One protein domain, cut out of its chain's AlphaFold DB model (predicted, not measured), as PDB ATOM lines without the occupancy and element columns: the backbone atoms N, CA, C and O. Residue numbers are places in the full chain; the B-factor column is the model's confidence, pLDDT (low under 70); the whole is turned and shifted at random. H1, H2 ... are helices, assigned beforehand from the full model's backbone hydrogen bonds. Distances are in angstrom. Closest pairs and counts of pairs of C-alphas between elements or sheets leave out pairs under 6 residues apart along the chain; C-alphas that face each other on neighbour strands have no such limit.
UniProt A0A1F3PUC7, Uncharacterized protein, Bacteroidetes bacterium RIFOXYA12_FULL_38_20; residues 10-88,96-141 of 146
ATOM      1  N   ASP A  10     146.208  95.302 147.705       74.31
ATOM      2  CA  ASP A  10     145.325  95.801 146.653       74.31
ATOM      3  C   ASP A  10     145.340  97.335 146.529       74.31
ATOM      4  O   ASP A  10     145.434  97.858 145.417       74.31
ATOM      5  N   ASP A  11     145.328  98.079 147.641       80.88
ATOM      6  CA  ASP A  11     145.356  99.548 147.630       80.88
ATOM      7  C   ASP A  11     146.697 100.088 147.113       80.88
ATOM      8  O   ASP A  11     146.734 101.086 146.380       80.88
ATOM      9  N   LEU A  12     147.810  99.431 147.459       85.88
ATOM     10  CA  LEU A  12     149.133  99.788 146.943       85.88
ATOM     11  C   LEU A  12     149.225  99.480 145.446       85.88
ATOM     12  O   LEU A  12     149.669 100.329 144.672       85.88
ATOM     13  N   LEU A  13     148.762  98.303 145.025       88.06
ATOM     14  CA  LEU A  13     148.761  97.887 143.625       88.06
ATOM     15  C   LEU A  13     147.920  98.839 142.757       88.06
ATOM     16  O   LEU A  13     148.369  99.279 141.697       88.06
ATOM     17  N   ILE A  14     146.722  99.211 143.223       88.75
ATOM     18  CA  ILE A  14     145.855 100.201 142.568       88.75
ATOM     19  C   ILE A  14     146.564 101.556 142.482       88.75
ATOM     20  O   ILE A  14     146.563 102.186 141.421       88.75
ATOM     21  N   SER A  15     147.207 101.998 143.565       90.69
ATOM     22  CA  SER A  15     147.921 103.279 143.600       90.69
ATOM     23  C   SER A  15     149.098 103.308 142.617       90.69
ATOM     24  O   SER A  15     149.220 104.255 141.841       90.69
ATOM     25  N   LEU A  16     149.912 102.250 142.568       92.19
ATOM     26  CA  LEU A  16     151.031 102.126 141.627       92.19
ATOM     27  C   LEU A  16     150.557 102.081 140.170       92.19
ATOM     28  O   LEU A  16     151.140 102.748 139.317       92.19
ATOM     29  N   ARG A  17     149.476 101.349 139.872       91.88
ATOM     30  CA  ARG A  17     148.887 101.302 138.522       91.88
ATOM     31  C   ARG A  17     148.350 102.663 138.087       91.88
ATOM     32  O   ARG A  17     148.565 103.067 136.947       91.88
ATOM     33  N   ASN A  18     147.687 103.388 138.987       90.62
ATOM     34  CA  ASN A  18     147.220 104.744 138.707       90.62
ATOM     35  C   ASN A  18     148.392 105.700 138.480       90.62
ATOM     36  O   ASN A  18     148.358 106.490 137.539       90.62
ATOM     37  N   LEU A  19     149.454 105.598 139.285       91.94
ATOM     38  CA  LEU A  19     150.644 106.421 139.110       91.94
ATOM     39  C   LEU A  19     151.351 106.134 137.776       91.94
ATOM     40  O   LEU A  19     151.732 107.068 137.076       91.94
ATOM     41  N   MET A  20     151.434 104.860 137.384       92.06
ATOM     42  CA  MET A  20     151.936 104.430 136.077       92.06
ATOM     43  C   MET A  20     151.074 104.962 134.922       92.06
ATOM     44  O   MET A  20     151.590 105.411 133.904       92.06
ATOM     45  N   ARG A  21     149.746 104.971 135.075       89.75
ATOM     46  CA  ARG A  21     148.840 105.539 134.068       89.75
ATOM     47  C   ARG A  21     149.063 107.044 133.893       89.75
ATOM     48  O   ARG A  21     149.116 107.517 132.760       89.75
ATOM     49  N   TYR A  22     149.214 107.786 134.992       89.06
ATOM     50  CA  TYR A  22     149.528 109.215 134.927       89.06
ATOM     51  C   TYR A  22     150.898 109.481 134.311       89.06
ATOM     52  O   TYR A  22     151.057 110.467 133.606       89.06
ATOM     53  N   SER A  23     151.889 108.619 134.536       88.00
ATOM     54  CA  SER A  23     153.211 108.814 133.943       88.00
ATOM     55  C   SER A  23     153.289 108.439 132.458       88.00
ATOM     56  O   SER A  23     154.119 108.991 131.739       88.00
ATOM     57  N   GLN A  24     152.409 107.560 131.975       87.88
ATOM     58  CA  GLN A  24     152.273 107.237 130.549       87.88
ATOM     59  C   GLN A  24     151.555 108.331 129.756       87.88
ATOM     60  O   GLN A  24     151.907 108.583 128.605       87.88
ATOM     61  N   ASP A  25     150.571 108.992 130.369       84.44
ATOM     62  CA  ASP A  25     149.887 110.145 129.781       84.44
ATOM     63  C   ASP A  25     149.738 111.288 130.798       84.44
ATOM     64  O   ASP A  25     148.650 111.515 131.345       84.44
ATOM     65  N   PRO A  26     150.821 112.052 131.045       77.56
ATOM     66  CA  PRO A  26     150.814 113.100 132.064       77.56
ATOM     67  C   PRO A  26     149.939 114.301 131.701       77.56
ATOM     68  O   PRO A  26     149.734 115.196 132.518       77.56
ATOM     69  N   TYR A  27     149.392 114.339 130.484       77.75
ATOM     70  CA  TYR A  27     148.442 115.369 130.075       77.75
ATOM     71  C   TYR A  27     147.040 115.162 130.646       77.75
ATOM     72  O   TYR A  27     146.271 116.118 130.655       77.75
ATOM     73  N   ASN A  28     146.725 113.969 131.160       81.44
ATOM     74  CA  ASN A  28     145.477 113.699 131.884       81.44
ATOM     75  C   ASN A  28     145.531 114.139 133.358       81.44
ATOM     76  O   ASN A  28     144.652 113.791 134.144       81.44
ATOM     77  N   ILE A  29     146.577 114.862 133.763       85.50
ATOM     78  CA  ILE A  29     146.669 115.448 135.097       85.50
ATOM     79  C   ILE A  29     145.858 116.750 135.110       85.50
ATOM     80  O   ILE A  29     146.333 117.806 134.682       85.50
ATOM     81  N   ASP A  30     144.630 116.668 135.622       84.00
ATOM     82  CA  ASP A  30     143.720 117.816 135.726       84.00
ATOM     83  C   ASP A  30     144.227 118.855 136.735       84.00
ATOM     84  O   ASP A  30     144.240 120.061 136.464       84.00
ATOM     85  N   ASN A  31     144.709 118.383 137.888       87.88
ATOM     86  CA  ASN A  31     145.185 119.203 138.996       87.88
ATOM     87  C   ASN A  31     146.594 118.760 139.433       87.88
ATOM     88  O   ASN A  31     146.786 117.639 139.907       87.88
ATOM     89  N   SER A  32     147.580 119.651 139.276       87.75
ATOM     90  CA  SER A  32     148.986 119.412 139.639       87.75
ATOM     91  C   SER A  32     149.167 119.168 141.134       87.75
ATOM     92  O   SER A  32     149.945 118.296 141.517       87.75
ATOM     93  N   LYS A  33     148.429 119.895 141.975       90.88
ATOM     94  CA  LYS A  33     148.488 119.758 143.429       90.88
ATOM     95  C   LYS A  33     147.979 118.394 143.876       90.88
ATOM     96  O   LYS A  33     148.685 117.684 144.588       90.88
ATOM     97  N   ASP A  34     146.793 118.010 143.403       89.88
ATOM     98  CA  ASP A  34     146.175 116.727 143.759       89.88
ATOM     99  C   ASP A  34     147.047 115.556 143.290       89.88
ATOM    100  O   ASP A  34     147.206 114.563 144.000       89.88
ATOM    101  N   PHE A  35     147.673 115.690 142.115       91.44
ATOM    102  CA  PHE A  35     148.612 114.698 141.604       91.44
ATOM    103  C   PHE A  35     149.868 114.569 142.472       91.44
ATOM    104  O   PHE A  35     150.253 113.452 142.814       91.44
ATOM    105  N   VAL A  36     150.503 115.680 142.857       91.56
ATOM    106  CA  VAL A  36     151.700 115.649 143.715       91.56
ATOM    107  C   VAL A  36     151.365 115.113 145.111       91.56
ATOM    108  O   VAL A  36     152.143 114.352 145.687       91.56
ATOM    109  N   GLU A  37     150.191 115.436 145.653       92.50
ATOM    110  CA  GLU A  37     149.722 114.866 146.919       92.50
ATOM    111  C   GLU A  37     149.504 113.350 146.807       92.50
ATOM    112  O   GLU A  37     149.999 112.584 147.640       92.50
ATOM    113  N   PHE A  38     148.837 112.896 145.742       91.88
ATOM    114  CA  PHE A  38     148.658 111.476 145.442       91.88
ATOM    115  C   PHE A  38     149.998 110.744 145.269       91.88
ATOM    116  O   PHE A  38     150.185 109.651 145.810       91.88
ATOM    117  N   TYR A  39     150.948 111.358 144.565       92.31
ATOM    118  CA  TYR A  39     152.302 110.849 144.365       92.31
ATOM    119  C   TYR A  39     153.031 110.621 145.693       92.31
ATOM    120  O   TYR A  39     153.445 109.501 145.998       92.31
ATOM    121  N   ASN A  40     153.107 111.658 146.530       90.94
ATOM    122  CA  ASN A  40     153.778 111.595 147.828       90.94
ATOM    123  C   ASN A  40     153.105 110.591 148.771       90.94
ATOM    124  O   ASN A  40     153.779 109.863 149.509       90.94
ATOM    125  N   ARG A  41     151.772 110.502 148.724       89.81
ATOM    126  CA  ARG A  41     151.016 109.504 149.482       89.81
ATOM    127  C   ARG A  41     151.332 108.085 149.014       89.81
ATOM    128  O   ARG A  41     151.519 107.214 149.856       89.81
ATOM    129  N   THR A  42     151.433 107.855 147.706       90.50
ATOM    130  CA  THR A  42     151.771 106.541 147.135       90.50
ATOM    131  C   THR A  42     153.172 106.099 147.558       90.50
ATOM    132  O   THR A  42     153.333 104.974 148.025       90.50
ATOM    133  N   ILE A  43     154.167 106.992 147.502       90.31
ATOM    134  CA  ILE A  43     155.525 106.717 148.009       90.31
ATOM    135  C   ILE A  43     155.498 106.410 149.507       90.31
ATOM    136  O   ILE A  43     156.122 105.453 149.959       90.31
ATOM    137  N   SER A  44     154.738 107.183 150.285       88.25
ATOM    138  CA  SER A  44     154.610 106.944 151.723       88.25
ATOM    139  C   SER A  44     154.045 105.554 152.008       88.25
ATOM    140  O   SER A  44     154.579 104.865 152.868       88.25
ATOM    141  N   ILE A  45     153.013 105.117 151.270       86.19
ATOM    142  CA  ILE A  45     152.434 103.765 151.372       86.19
ATOM    143  C   ILE A  45     153.459 102.700 150.963       86.19
ATOM    144  O   ILE A  45     153.549 101.665 151.618       86.19
ATOM    145  N   LEU A  46     154.258 102.957 149.927       87.25
ATOM    146  CA  LEU A  46     155.299 102.049 149.450       87.25
ATOM    147  C   LEU A  46     156.396 101.804 150.501       87.25
ATOM    148  O   LEU A  46     156.750 100.655 150.761       87.25
ATOM    149  N   ILE A  47     156.904 102.865 151.138       86.25
ATOM    150  CA  ILE A  47     157.909 102.779 152.218       86.25
ATOM    151  C   ILE A  47     157.356 101.974 153.395       86.25
ATOM    152  O   ILE A  47     157.997 101.069 153.933       86.25
ATOM    153  N   ASN A  48     156.130 102.309 153.768       84.50
ATOM    154  CA  ASN A  48     155.339 101.662 154.798       84.50
ATOM    155  C   ASN A  48     155.181 100.155 154.533       84.50
ATOM    156  O   ASN A  48     155.469  99.335 155.406       84.50
ATOM    157  N   TYR A  49     154.837  99.784 153.299       83.50
ATOM    158  CA  TYR A  49     154.735  98.396 152.859       83.50
ATOM    159  C   TYR A  49     156.087  97.669 152.902       83.50
ATOM    160  O   TYR A  49     156.183  96.578 153.464       83.50
ATOM    161  N   GLY A  50     157.151  98.281 152.370       82.75
ATOM    162  CA  GLY A  50     158.502  97.715 152.419       82.75
ATOM    163  C   GLY A  50     158.992  97.485 153.852       82.75
ATOM    164  O   GLY A  50     159.581  96.449 154.149       82.75
ATOM    165  N   THR A  51     158.669  98.405 154.764       83.19
ATOM    166  CA  THR A  51     159.001  98.295 156.192       83.19
ATOM    167  C   THR A  51     158.204  97.181 156.870       83.19
ATOM    168  O   THR A  51     158.782  96.365 157.584       83.19
ATOM    169  N   ALA A  52     156.889  97.109 156.632       81.88
ATOM    170  CA  ALA A  52     156.016  96.103 157.241       81.88
ATOM    171  C   ALA A  52     156.342  94.674 156.780       81.88
ATOM    172  O   ALA A  52     156.270  93.736 157.571       81.88
ATOM    173  N   THR A  53     156.726  94.511 155.512       78.56
ATOM    174  CA  THR A  53     157.090  93.211 154.922       78.56
ATOM    175  C   THR A  53     158.564  92.845 155.114       78.56
ATOM    176  O   THR A  53     158.964  91.732 154.781       78.56
ATOM    177  N   GLY A  54     159.393  93.765 155.622       76.75
ATOM    178  CA  GLY A  54     160.847  93.590 155.707       76.75
ATOM    179  C   GLY A  54     161.536  93.485 154.340       76.75
ATOM    180  O   GLY A  54     162.669  93.009 154.248       76.75
ATOM    181  N   ASN A  55     160.868  93.895 153.260       78.50
ATOM    182  CA  ASN A  55     161.371  93.734 151.907       78.50
ATOM    183  C   ASN A  55     162.195  94.955 151.474       78.50
ATOM    184  O   ASN A  55     161.675  95.934 150.933       78.50
ATOM    185  N   MET A  56     163.512  94.864 151.678       79.81
ATOM    186  CA  MET A  56     164.469  95.944 151.396       79.81
ATOM    187  C   MET A  56     164.449  96.419 149.938       79.81
ATOM    188  O   MET A  56     164.713  97.589 149.690       79.81
ATOM    189  N   LYS A  57     164.052  95.575 148.970       78.69
ATOM    190  CA  LYS A  57     163.933  96.003 147.564       78.69
ATOM    191  C   LYS A  57     162.881  97.087 147.363       78.69
ATOM    192  O   LYS A  57     163.068  97.946 146.509       78.69
ATOM    193  N   PHE A  58     161.786  97.059 148.124       81.12
ATOM    194  CA  PHE A  58     160.772  98.112 148.041       81.12
ATOM    195  C   PHE A  58     161.331  99.441 148.551       81.12
ATOM    196  O   PHE A  58     161.099 100.469 147.923       81.12
ATOM    197  N   LEU A  59     162.132  99.407 149.619       82.44
ATOM    198  CA  LEU A  59     162.805 100.587 150.160       82.44
ATOM    199  C   LEU A  59     163.862 101.126 149.182       82.44
ATOM    200  O   LEU A  59     163.825 102.301 148.841       82.44
ATOM    201  N   GLU A  60     164.719 100.271 148.623       82.44
ATOM    202  CA  GLU A  60     165.722 100.669 147.618       82.44
ATOM    203  C   GLU A  60     165.098 101.271 146.349       82.44
ATOM    204  O   GLU A  60     165.676 102.139 145.696       82.44
ATOM    205  N   MET A  61     163.913 100.799 145.956       80.62
ATOM    206  CA  MET A  61     163.192 101.354 144.812       80.62
ATOM    207  C   MET A  61     162.537 102.702 145.139       80.62
ATOM    208  O   MET A  61     162.297 103.472 144.210       80.62
ATOM    209  N   THR A  62     162.282 103.023 146.416       84.25
ATOM    210  CA  THR A  62     161.749 104.346 146.796       84.25
ATOM    211  C   THR A  62     162.741 105.468 146.505       84.25
ATOM    212  O   THR A  62     162.331 106.527 146.043       84.25
ATOM    213  N   ASP A  63     164.043 105.196 146.621       81.44
ATOM    214  CA  ASP A  63     165.112 106.157 146.316       81.44
ATOM    215  C   ASP A  63     165.195 106.525 144.825       81.44
ATOM    216  O   ASP A  63     165.815 107.521 144.453       81.44
ATOM    217  N   LYS A  64     164.577 105.725 143.946       83.81
ATOM    218  CA  LYS A  64     164.546 105.979 142.498       83.81
ATOM    219  C   LYS A  64     163.424 106.921 142.082       83.81
ATOM    220  O   LYS A  64     163.425 107.388 140.945       83.81
ATOM    221  N   PHE A  65     162.463 107.188 142.966       83.88
ATOM    222  CA  PHE A  65     161.376 108.108 142.667       83.88
ATOM    223  C   PHE A  65     161.897 109.552 142.643       83.88
ATOM    224  O   PHE A  65     162.481 110.010 143.625       83.88
ATOM    225  N   PRO A  66     161.695 110.295 141.540       86.12
ATOM    226  CA  PRO A  66     162.150 111.674 141.459       86.12
ATOM    227  C   PRO A  66     161.357 112.580 142.404       86.12
ATOM    228  O   PRO A  66     160.184 112.350 142.686       86.12
ATOM    229  N   VAL A  67     161.957 113.675 142.854       84.56
ATOM    230  CA  VAL A  67     161.189 114.706 143.561       84.56
ATOM    231  C   VAL A  67     160.337 115.459 142.540       84.56
ATOM    232  O   VAL A  67     160.859 115.966 141.550       84.56
ATOM    233  N   LEU A  68     159.026 115.523 142.779       83.12
ATOM    234  CA  LEU A  68     158.088 116.272 141.944       83.12
ATOM    235  C   LEU A  68     157.620 117.529 142.674       83.12
ATOM    236  O   LEU A  68     157.147 117.458 143.809       83.12
ATOM    237  N   PHE A  69     157.703 118.669 141.992       84.00
ATOM    238  CA  PHE A  69     157.146 119.935 142.459       84.00
ATOM    239  C   PHE A  69     155.880 120.281 141.673       84.00
ATOM    240  O   PHE A  69     155.816 120.085 140.457       84.00
ATOM    241  N   GLU A  70     154.883 120.834 142.367       87.25
ATOM    242  CA  GLU A  70     153.608 121.268 141.776       87.25
ATOM    243  C   GLU A  70     153.828 122.198 140.574       87.25
ATOM    244  O   GLU A  70     153.283 121.957 139.495       87.25
ATOM    245  N   ASP A  71     154.701 123.194 140.741       83.56
ATOM    246  CA  ASP A  71     155.073 124.169 139.714       83.56
ATOM    247  C   ASP A  71     155.586 123.527 138.418       83.56
ATOM    248  O   ASP A  71     155.377 124.069 137.329       83.56
ATOM    249  N   ASP A  72     156.308 122.411 138.511       82.50
ATOM    250  CA  ASP A  72     156.923 121.766 137.349       82.50
ATOM    251  C   ASP A  72     155.887 120.958 136.566       82.50
ATOM    252  O   ASP A  72     155.816 121.060 135.335       82.50
ATOM    253  N   VAL A  73     155.004 120.256 137.283       83.94
ATOM    254  CA  VAL A  73     153.842 119.562 136.709       83.94
ATOM    255  C   VAL A  73     152.891 120.567 136.052       83.94
ATOM    256  O   VAL A  73     152.446 120.363 134.919       83.94
ATOM    257  N   GLU A  74     152.628 121.700 136.706       84.94
ATOM    258  CA  GLU A  74     151.761 122.742 136.163       84.94
ATOM    259  C   GLU A  74     152.359 123.398 134.906       84.94
ATOM    260  O   GLU A  74     151.668 123.577 133.894       84.94
ATOM    261  N   LYS A  75     153.657 123.733 134.924       80.50
ATOM    262  CA  LYS A  75     154.354 124.280 133.749       80.50
ATOM    263  C   LYS A  75     154.285 123.319 132.569       80.50
ATOM    264  O   LYS A  75     154.037 123.784 131.455       80.50
ATOM    265  N   PHE A  76     154.471 122.020 132.792       79.56
ATOM    266  CA  PHE A  76     154.364 121.006 131.745       79.56
ATOM    267  C   PHE A  76     152.961 120.937 131.140       79.56
ATOM    268  O   PHE A  76     152.809 121.038 129.920       79.56
ATOM    269  N   ARG A  77     151.925 120.869 131.987       79.75
ATOM    270  CA  ARG A  77     150.519 120.896 131.553       79.75
ATOM    271  C   ARG A  77     150.238 122.117 130.672       79.75
ATOM    272  O   ARG A  77     149.674 122.013 129.582       79.75
ATOM    273  N   ASN A  78     150.705 123.285 131.107       75.81
ATOM    274  CA  ASN A  78     150.470 124.555 130.424       75.81
ATOM    275  C   ASN A  78     151.308 124.730 129.134       75.81
ATOM    276  O   ASN A  78     150.941 125.542 128.279       75.81
ATOM    277  N   GLN A  79     152.411 123.992 128.951       70.50
ATOM    278  CA  GLN A  79     153.222 124.034 127.724       70.50
ATOM    279  C   GLN A  79     152.482 123.448 126.511       70.50
ATOM    280  O   GLN A  79     152.560 124.033 125.429       70.50
ATOM    281  N   LYS A  80     151.701 122.370 126.680       60.91
ATOM    282  CA  LYS A  80     150.896 121.783 125.588       60.91
ATOM    283  C   LYS A  80     149.777 122.723 125.133       60.91
ATOM    284  O   LYS A  80     149.630 122.952 123.937       60.91
ATOM    285  N   ASN A  81     149.080 123.372 126.071       53.66
ATOM    286  CA  ASN A  81     148.040 124.362 125.749       53.66
ATOM    287  C   ASN A  81     148.578 125.543 124.920       53.66
ATOM    288  O   ASN A  81     147.872 126.077 124.065       53.66
ATOM    289  N   LYS A  82     149.847 125.931 125.116       54.31
ATOM    290  CA  LYS A  82     150.486 127.000 124.329       54.31
ATOM    291  C   LYS A  82     150.918 126.561 122.927       54.31
ATOM    292  O   LYS A  82     150.886 127.393 122.021       54.31
ATOM    293  N   GLN A  83     151.283 125.293 122.723       53.12
ATOM    294  CA  GLN A  83     151.589 124.757 121.388       53.12
ATOM    295  C   GLN A  83     150.336 124.688 120.501       53.12
ATOM    296  O   GLN A  83     150.412 124.995 119.315       53.12
ATOM    297  N   THR A  84     149.165 124.395 121.075       48.69
ATOM    298  CA  THR A  84     147.898 124.371 120.325       48.69
ATOM    299  C   THR A  84     147.434 125.774 119.911       48.69
ATOM    300  O   THR A  84     146.937 125.963 118.804       48.69
ATOM    301  N   LEU A  85     147.640 126.790 120.760       43.72
ATOM    302  CA  LEU A  85     147.234 128.179 120.487       43.72
ATOM    303  C   LEU A  85     148.133 128.907 119.474       43.72
ATOM    304  O   LEU A  85     147.668 129.813 118.784       43.72
ATOM    305  N   SER A  86     149.401 128.514 119.349       46.28
ATOM    306  CA  SER A  86     150.349 129.138 118.409       46.28
ATOM    307  C   SER A  86     150.214 128.638 116.964       46.28
ATOM    308  O   SER A  86     150.771 129.253 116.060       46.28
ATOM    309  N   ALA A  87     149.426 127.585 116.718       47.00
ATOM    310  CA  ALA A  87     149.169 127.058 115.375       47.00
ATOM    311  C   ALA A  87     147.979 127.725 114.647       47.00
ATOM    312  O   ALA A  87     147.813 127.518 113.448       47.00
ATOM    313  N   VAL A  88     147.150 128.522 115.340       47.56
ATOM    314  CA  VAL A  88     145.871 129.037 114.795       47.56
ATOM    315  C   VAL A  88     145.916 130.530 114.418       47.56
ATOM    316  O   VAL A  88     145.021 131.019 113.736       47.56
ATOM    317  N   ILE A  96     159.690 136.385 109.222       45.72
ATOM    318  CA  ILE A  96     159.971 135.051 109.791       45.72
ATOM    319  C   ILE A  96     161.454 134.770 110.097       45.72
ATOM    320  O   ILE A  96     161.751 133.924 110.937       45.72
ATOM    321  N   ILE A  97     162.413 135.482 109.505       46.56
ATOM    322  CA  ILE A  97     163.818 135.035 109.571       46.56
ATOM    323  C   ILE A  97     164.543 135.496 110.853       46.56
ATOM    324  O   ILE A  97     165.441 134.803 111.326       46.56
ATOM    325  N   ILE A  98     164.126 136.599 111.487       44.41
ATOM    326  CA  ILE A  98     164.845 137.152 112.656       44.41
ATOM    327  C   ILE A  98     164.220 136.705 113.994       44.41
ATOM    328  O   ILE A  98     164.931 136.526 114.982       44.41
ATOM    329  N   GLY A  99     162.913 136.421 114.031       36.53
ATOM    330  CA  GLY A  99     162.238 135.919 115.238       36.53
ATOM    331  C   GLY A  99     162.562 134.458 115.570       36.53
ATOM    332  O   GLY A  99     162.674 134.105 116.744       36.53
ATOM    333  N   PHE A 100     162.786 133.617 114.553       41.06
ATOM    334  CA  PHE A 100     162.970 132.174 114.741       41.06
ATOM    335  C   PHE A 100     164.240 131.842 115.539       41.06
ATOM    336  O   PHE A 100     164.218 130.959 116.391       41.06
ATOM    337  N   PHE A 101     165.328 132.599 115.362       41.38
ATOM    338  CA  PHE A 101     166.567 132.359 116.110       41.38
ATOM    339  C   PHE A 101     166.471 132.764 117.587       41.38
ATOM    340  O   PHE A 101     167.014 132.068 118.444       41.38
ATOM    341  N   ILE A 102     165.724 133.821 117.924       46.06
ATOM    342  CA  ILE A 102     165.558 134.245 119.324       46.06
ATOM    343  C   ILE A 102     164.583 133.311 120.061       46.06
ATOM    344  O   ILE A 102     164.823 132.964 121.219       46.06
ATOM    345  N   THR A 103     163.531 132.819 119.395       47.06
ATOM    346  CA  THR A 103     162.612 131.837 119.998       47.06
ATOM    347  C   THR A 103     163.270 130.467 120.171       47.06
ATOM    348  O   THR A 103     163.069 129.832 121.205       47.06
ATOM    349  N   VAL A 104     164.114 130.033 119.228       46.75
ATOM    350  CA  VAL A 104     164.856 128.765 119.336       46.75
ATOM    351  C   VAL A 104     165.910 128.826 120.449       46.75
ATOM    352  O   VAL A 104     166.010 127.883 121.227       46.75
ATOM    353  N   ILE A 105     166.629 129.941 120.626       44.94
ATOM    354  CA  ILE A 105     167.603 130.089 121.727       44.94
ATOM    355  C   ILE A 105     166.900 130.179 123.094       44.94
ATOM    356  O   ILE A 105     167.349 129.553 124.057       44.94
ATOM    357  N   ALA A 106     165.757 130.868 123.188       43.94
ATOM    358  CA  ALA A 106     164.939 130.871 124.403       43.94
ATOM    359  C   ALA A 106     164.334 129.485 124.709       43.94
ATOM    360  O   ALA A 106     164.209 129.130 125.883       43.94
ATOM    361  N   LEU A 107     164.017 128.677 123.685       44.56
ATOM    362  CA  LEU A 107     163.666 127.264 123.849       44.56
ATOM    363  C   LEU A 107     164.855 126.464 124.396       44.56
ATOM    364  O   LEU A 107     164.695 125.761 125.383       44.56
ATOM    365  N   ILE A 108     166.054 126.614 123.826       42.66
ATOM    366  CA  ILE A 108     167.255 125.853 124.220       42.66
ATOM    367  C   ILE A 108     167.675 126.154 125.670       42.66
ATOM    368  O   ILE A 108     168.084 125.248 126.397       42.66
ATOM    369  N   ILE A 109     167.519 127.398 126.136       41.69
ATOM    370  CA  ILE A 109     167.833 127.776 127.525       41.69
ATOM    371  C   ILE A 109     166.726 127.326 128.503       41.69
ATOM    372  O   ILE A 109     167.037 126.930 129.626       41.69
ATOM    373  N   LYS A 110     165.449 127.274 128.084       40.59
ATOM    374  CA  LYS A 110     164.366 126.652 128.881       40.59
ATOM    375  C   LYS A 110     164.462 125.125 128.943       40.59
ATOM    376  O   LYS A 110     164.087 124.541 129.957       40.59
ATOM    377  N   ILE A 111     164.996 124.488 127.905       42.72
ATOM    378  CA  ILE A 111     165.202 123.036 127.845       42.72
ATOM    379  C   ILE A 111     166.263 122.584 128.860       42.72
ATOM    380  O   ILE A 111     166.134 121.504 129.413       42.72
ATOM    381  N   LYS A 112     167.251 123.419 129.212       38.66
ATOM    382  CA  LYS A 112     168.282 123.038 130.200       38.66
ATOM    383  C   LYS A 112     167.823 123.009 131.660       38.66
ATOM    384  O   LYS A 112     168.471 122.353 132.463       38.66
ATOM    385  N   LYS A 113     166.751 123.726 132.019       43.12
ATOM    386  CA  LYS A 113     166.179 123.710 133.384       43.12
ATOM    387  C   LYS A 113     164.939 122.822 133.499       43.12
ATOM    388  O   LYS A 113     164.456 122.582 134.596       43.12
ATOM    389  N   THR A 114     164.454 122.349 132.354       46.56
ATOM    390  CA  THR A 114     163.550 121.212 132.251       46.56
ATOM    391  C   THR A 114     164.453 119.987 132.147       46.56
ATOM    392  O   THR A 114     164.636 119.454 131.057       46.56
ATOM    393  N   GLU A 115     165.077 119.548 133.248       51.31
ATOM    394  CA  GLU A 115     165.361 118.110 133.336       51.31
ATOM    395  C   GLU A 115     164.037 117.439 132.989       51.31
ATOM    396  O   GLU A 115     163.009 117.752 133.594       51.31
ATOM    397  N   ASN A 116     164.030 116.767 131.840       73.25
ATOM    398  CA  ASN A 116     162.848 116.602 131.012       73.25
ATOM    399  C   ASN A 116     161.780 115.976 131.904       73.25
ATOM    400  O   ASN A 116     161.948 114.853 132.356       73.25
ATOM    401  N   ILE A 117     160.706 116.685 132.234       76.06
ATOM    402  CA  ILE A 117     159.672 116.117 133.107       76.06
ATOM    403  C   ILE A 117     159.117 114.811 132.507       76.06
ATOM    404  O   ILE A 117     158.713 113.916 133.235       76.06
ATOM    405  N   ASN A 118     159.231 114.641 131.182       80.94
ATOM    406  CA  ASN A 118     159.039 113.370 130.485       80.94
ATOM    407  C   ASN A 118     160.018 112.265 130.926       80.94
ATOM    408  O   ASN A 118     159.608 111.121 131.067       80.94
ATOM    409  N   ASP A 119     161.296 112.579 131.150       83.88
ATOM    410  CA  ASP A 119     162.266 111.655 131.748       83.88
ATOM    411  C   ASP A 119     161.892 111.327 133.202       83.88
ATOM    412  O   ASP A 119     161.997 110.167 133.592       83.88
ATOM    413  N   LEU A 120     161.391 112.295 133.985       85.38
ATOM    414  CA  LEU A 120     160.892 112.032 135.344       85.38
ATOM    415  C   LEU A 120     159.687 111.084 135.313       85.38
ATOM    416  O   LEU A 120     159.663 110.084 136.028       85.38
ATOM    417  N   PHE A 121     158.717 111.342 134.432       87.69
ATOM    418  CA  PHE A 121     157.577 110.455 134.221       87.69
ATOM    419  C   PHE A 121     158.008 109.079 133.702       87.69
ATOM    420  O   PHE A 121     157.492 108.071 134.178       87.69
ATOM    421  N   ARG A 122     159.016 108.992 132.825       89.25
ATOM    422  CA  ARG A 122     159.594 107.705 132.411       89.25
ATOM    423  C   ARG A 122     160.150 106.933 133.609       89.25
ATOM    424  O   ARG A 122     159.807 105.769 133.780       89.25
ATOM    425  N   VAL A 123     160.940 107.574 134.473       87.25
ATOM    426  CA  VAL A 123     161.478 106.933 135.688       87.25
ATOM    427  C   VAL A 123     160.353 106.459 136.613       87.25
ATOM    428  O   VAL A 123     160.419 105.342 137.130       87.25
ATOM    429  N   ILE A 124     159.297 107.263 136.787       88.81
ATOM    430  CA  ILE A 124     158.110 106.881 137.567       88.81
ATOM    431  C   ILE A 124     157.426 105.656 136.947       88.81
ATOM    432  O   ILE A 124     157.135 104.704 137.667       88.81
ATOM    433  N   ASN A 125     157.193 105.652 135.629       91.12
ATOM    434  CA  ASN A 125     156.602 104.525 134.903       91.12
ATOM    435  C   ASN A 125     157.410 103.236 135.103       91.12
ATOM    436  O   ASN A 125     156.853 102.220 135.514       91.12
ATOM    437  N   ASP A 126     158.719 103.293 134.865       89.44
ATOM    438  CA  ASP A 126     159.595 102.121 134.922       89.44
ATOM    439  C   ASP A 126     159.697 101.573 136.353       89.44
ATOM    440  O   ASP A 126     159.639 100.363 136.579       89.44
ATOM    441  N   THR A 127     159.783 102.464 137.347       88.06
ATOM    442  CA  THR A 127     159.842 102.080 138.764       88.06
ATOM    443  C   THR A 127     158.519 101.472 139.229       88.06
ATOM    444  O   THR A 127     158.528 100.423 139.875       88.06
ATOM    445  N   CYS A 128     157.375 102.059 138.853       89.88
ATOM    446  CA  CYS A 128     156.059 101.485 139.147       89.88
ATOM    447  C   CYS A 128     155.887 100.113 138.488       89.88
ATOM    448  O   CYS A 128     155.442  99.182 139.153       89.88
ATOM    449  N   GLY A 129     156.287  99.962 137.221       88.06
ATOM    450  CA  GLY A 129     156.221  98.690 136.504       88.06
ATOM    451  C   GLY A 129     157.031  97.588 137.189       88.06
ATOM    452  O   GLY A 129     156.528  96.482 137.382       88.06
ATOM    453  N   HIS A 130     158.251  97.895 137.641       87.50
ATOM    454  CA  HIS A 130     159.058  96.948 138.413       87.50
ATOM    455  C   HIS A 130     158.418  96.571 139.752       87.50
ATOM    456  O   HIS A 130     158.427  95.399 140.120       87.50
ATOM    457  N   LEU A 131     157.863  97.539 140.484       87.25
ATOM    458  CA  LEU A 131     157.220  97.283 141.773       87.25
ATOM    459  C   LEU A 131     155.952  96.440 141.623       87.25
ATOM    460  O   LEU A 131     155.785  95.475 142.360       87.25
ATOM    461  N   ILE A 132     155.110  96.753 140.635       89.25
ATOM    462  CA  ILE A 132     153.928  95.955 140.292       89.25
ATOM    463  C   ILE A 132     154.354  94.529 139.942       89.25
ATOM    464  O   ILE A 132     153.801  93.583 140.490       89.25
ATOM    465  N   PHE A 133     155.387  94.366 139.110       86.56
ATOM    466  CA  PHE A 133     155.902  93.045 138.760       86.56
ATOM    467  C   PHE A 133     156.357  92.250 139.992       86.56
ATOM    468  O   PHE A 133     156.062  91.061 140.078       86.56
ATOM    469  N   ILE A 134     157.041  92.887 140.952       83.38
ATOM    470  CA  ILE A 134     157.474  92.239 142.203       83.38
ATOM    471  C   ILE A 134     156.269  91.814 143.051       83.38
ATOM    472  O   ILE A 134     156.271  90.693 143.554       83.38
ATOM    473  N   ILE A 135     155.261  92.683 143.205       83.88
ATOM    474  CA  ILE A 135     154.044  92.388 143.983       83.88
ATOM    475  C   ILE A 135     153.266  91.232 143.342       83.88
ATOM    476  O   ILE A 135     152.892  90.291 144.025       83.88
ATOM    477  N   GLU A 136     153.078  91.256 142.022       84.50
ATOM    478  CA  GLU A 136     152.321  90.225 141.301       84.50
ATOM    479  C   GLU A 136     153.084  88.895 141.162       84.50
ATOM    480  O   GLU A 136     152.475  87.861 140.892       84.50
ATOM    481  N   ASN A 137     154.412  88.897 141.334       82.62
ATOM    482  CA  ASN A 137     155.270  87.727 141.126       82.62
ATOM    483  C   ASN A 137     156.261  87.505 142.292       82.62
ATOM    484  O   ASN A 137     157.476  87.426 142.065       82.62
ATOM    485  N   PRO A 138     155.787  87.341 143.543       71.94
ATOM    486  CA  PRO A 138     156.647  87.328 144.731       71.94
ATOM    487  C   PRO A 138     157.650  86.159 144.741       71.94
ATOM    488  O   PRO A 138     158.789  86.299 145.195       71.94
ATOM    489  N   VAL A 139     157.275  85.023 144.141       66.69
ATOM    490  CA  VAL A 139     158.047  83.763 144.125       66.69
ATOM    491  C   VAL A 139     159.421  83.902 143.446       66.69
ATOM    492  O   VAL A 139     160.365  83.192 143.791       66.69
ATOM    493  N   PHE A 140     159.575  84.840 142.508       59.62
ATOM    494  CA  PHE A 140     160.843  85.066 141.801       59.62
ATOM    495  C   PHE A 140     161.876  85.837 142.630       59.62
ATOM    496  O   PHE A 140     163.056  85.877 142.276       59.62
ATOM    497  N   PHE A 141     161.451  86.456 143.731       57.78
ATOM    498  CA  PHE A 141     162.286  87.368 144.505       57.78
ATOM    499  C   PHE A 141     162.736  86.791 145.851       57.78
ATOM    500  O   PHE A 141     163.765  87.229 146.366       57.78
TER     501      PHE A 141
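What this domain is: This is residues 10 to 88 and 96 to 141 of the 146 residues of an uncharacterized protein of Bacteroidetes bacterium RIFOXYA12_FULL_38_20 (UniProt A0A1F3PUC7). A body of four helices, H1, H2, H3 and H6, has the beginning of H4 packed at one end of H2. From that end two arms stick out, residues 82 to 88 with the last part of H4, and residues 96 to 113 with H5; the arms make much of the length. The printed part has 125 residues with six named helices, H1 to H6 in order, and no named strand: the class is all helix. It is loose, with a radius of gyration of the C-alphas of 18.0 A, and spans 62 by 24 by 21 A.

Where its parts are: H1, residues 10 to 24, is 20.9 A long and begins at C-alpha 10 (145.325, 95.801, 146.653). H2, residues 32 to 53, is the longest at 31.4 A. H3 is residues 56 to 62. H4, residues 70 to 85, is 23.3 A long. H5, residues 96 to 111, is 22.3 A long. H6, residues 117 to 136, is 28.1 A long and ends at C-alpha 136 (152.321, 90.225, 141.301).

How they stand to each other: H2 and H6, apart from each other, are the hubs, touching three helices each; the packing is part aligned, part crossed. H1 touches H6 at a shallow tilt of 30 degrees, opposite ways; the closest C-alphas, of Ser 23 and Phe 121, are 4.7 A apart. H1 and H2 form a helical hairpin at a steep tilt of 43 degrees, closest at the C-alphas of Ser 15 and Thr 42, 6.2 A. H2 and H3 form another, at 10 degrees; the C-alphas of Gly 50 and Phe 58 are closest, 4.9 A. H4 touches H2 with residues 70 to 74 alone, closest at the C-alphas of Ser 32 and Glu 70, 5.4 A. H5 touches no helix. Every O i to N i+4 pair is within hydrogen-bond range in H1, H2, H3 and H6; in H4 10 of 12 are, in H5 9 of 12.

The domain as a whole: The C-alphas farthest apart, of Ile 98 and Val 139, are 62.3 A apart. Residues 89 to 95 are not printed; C-alphas 88 and 96 are 16.1 A apart across the cut. Of the links printed whole, none is long. pLDDT is under 70 in residues 80 to 88, 96 to 115 and 139 to 141.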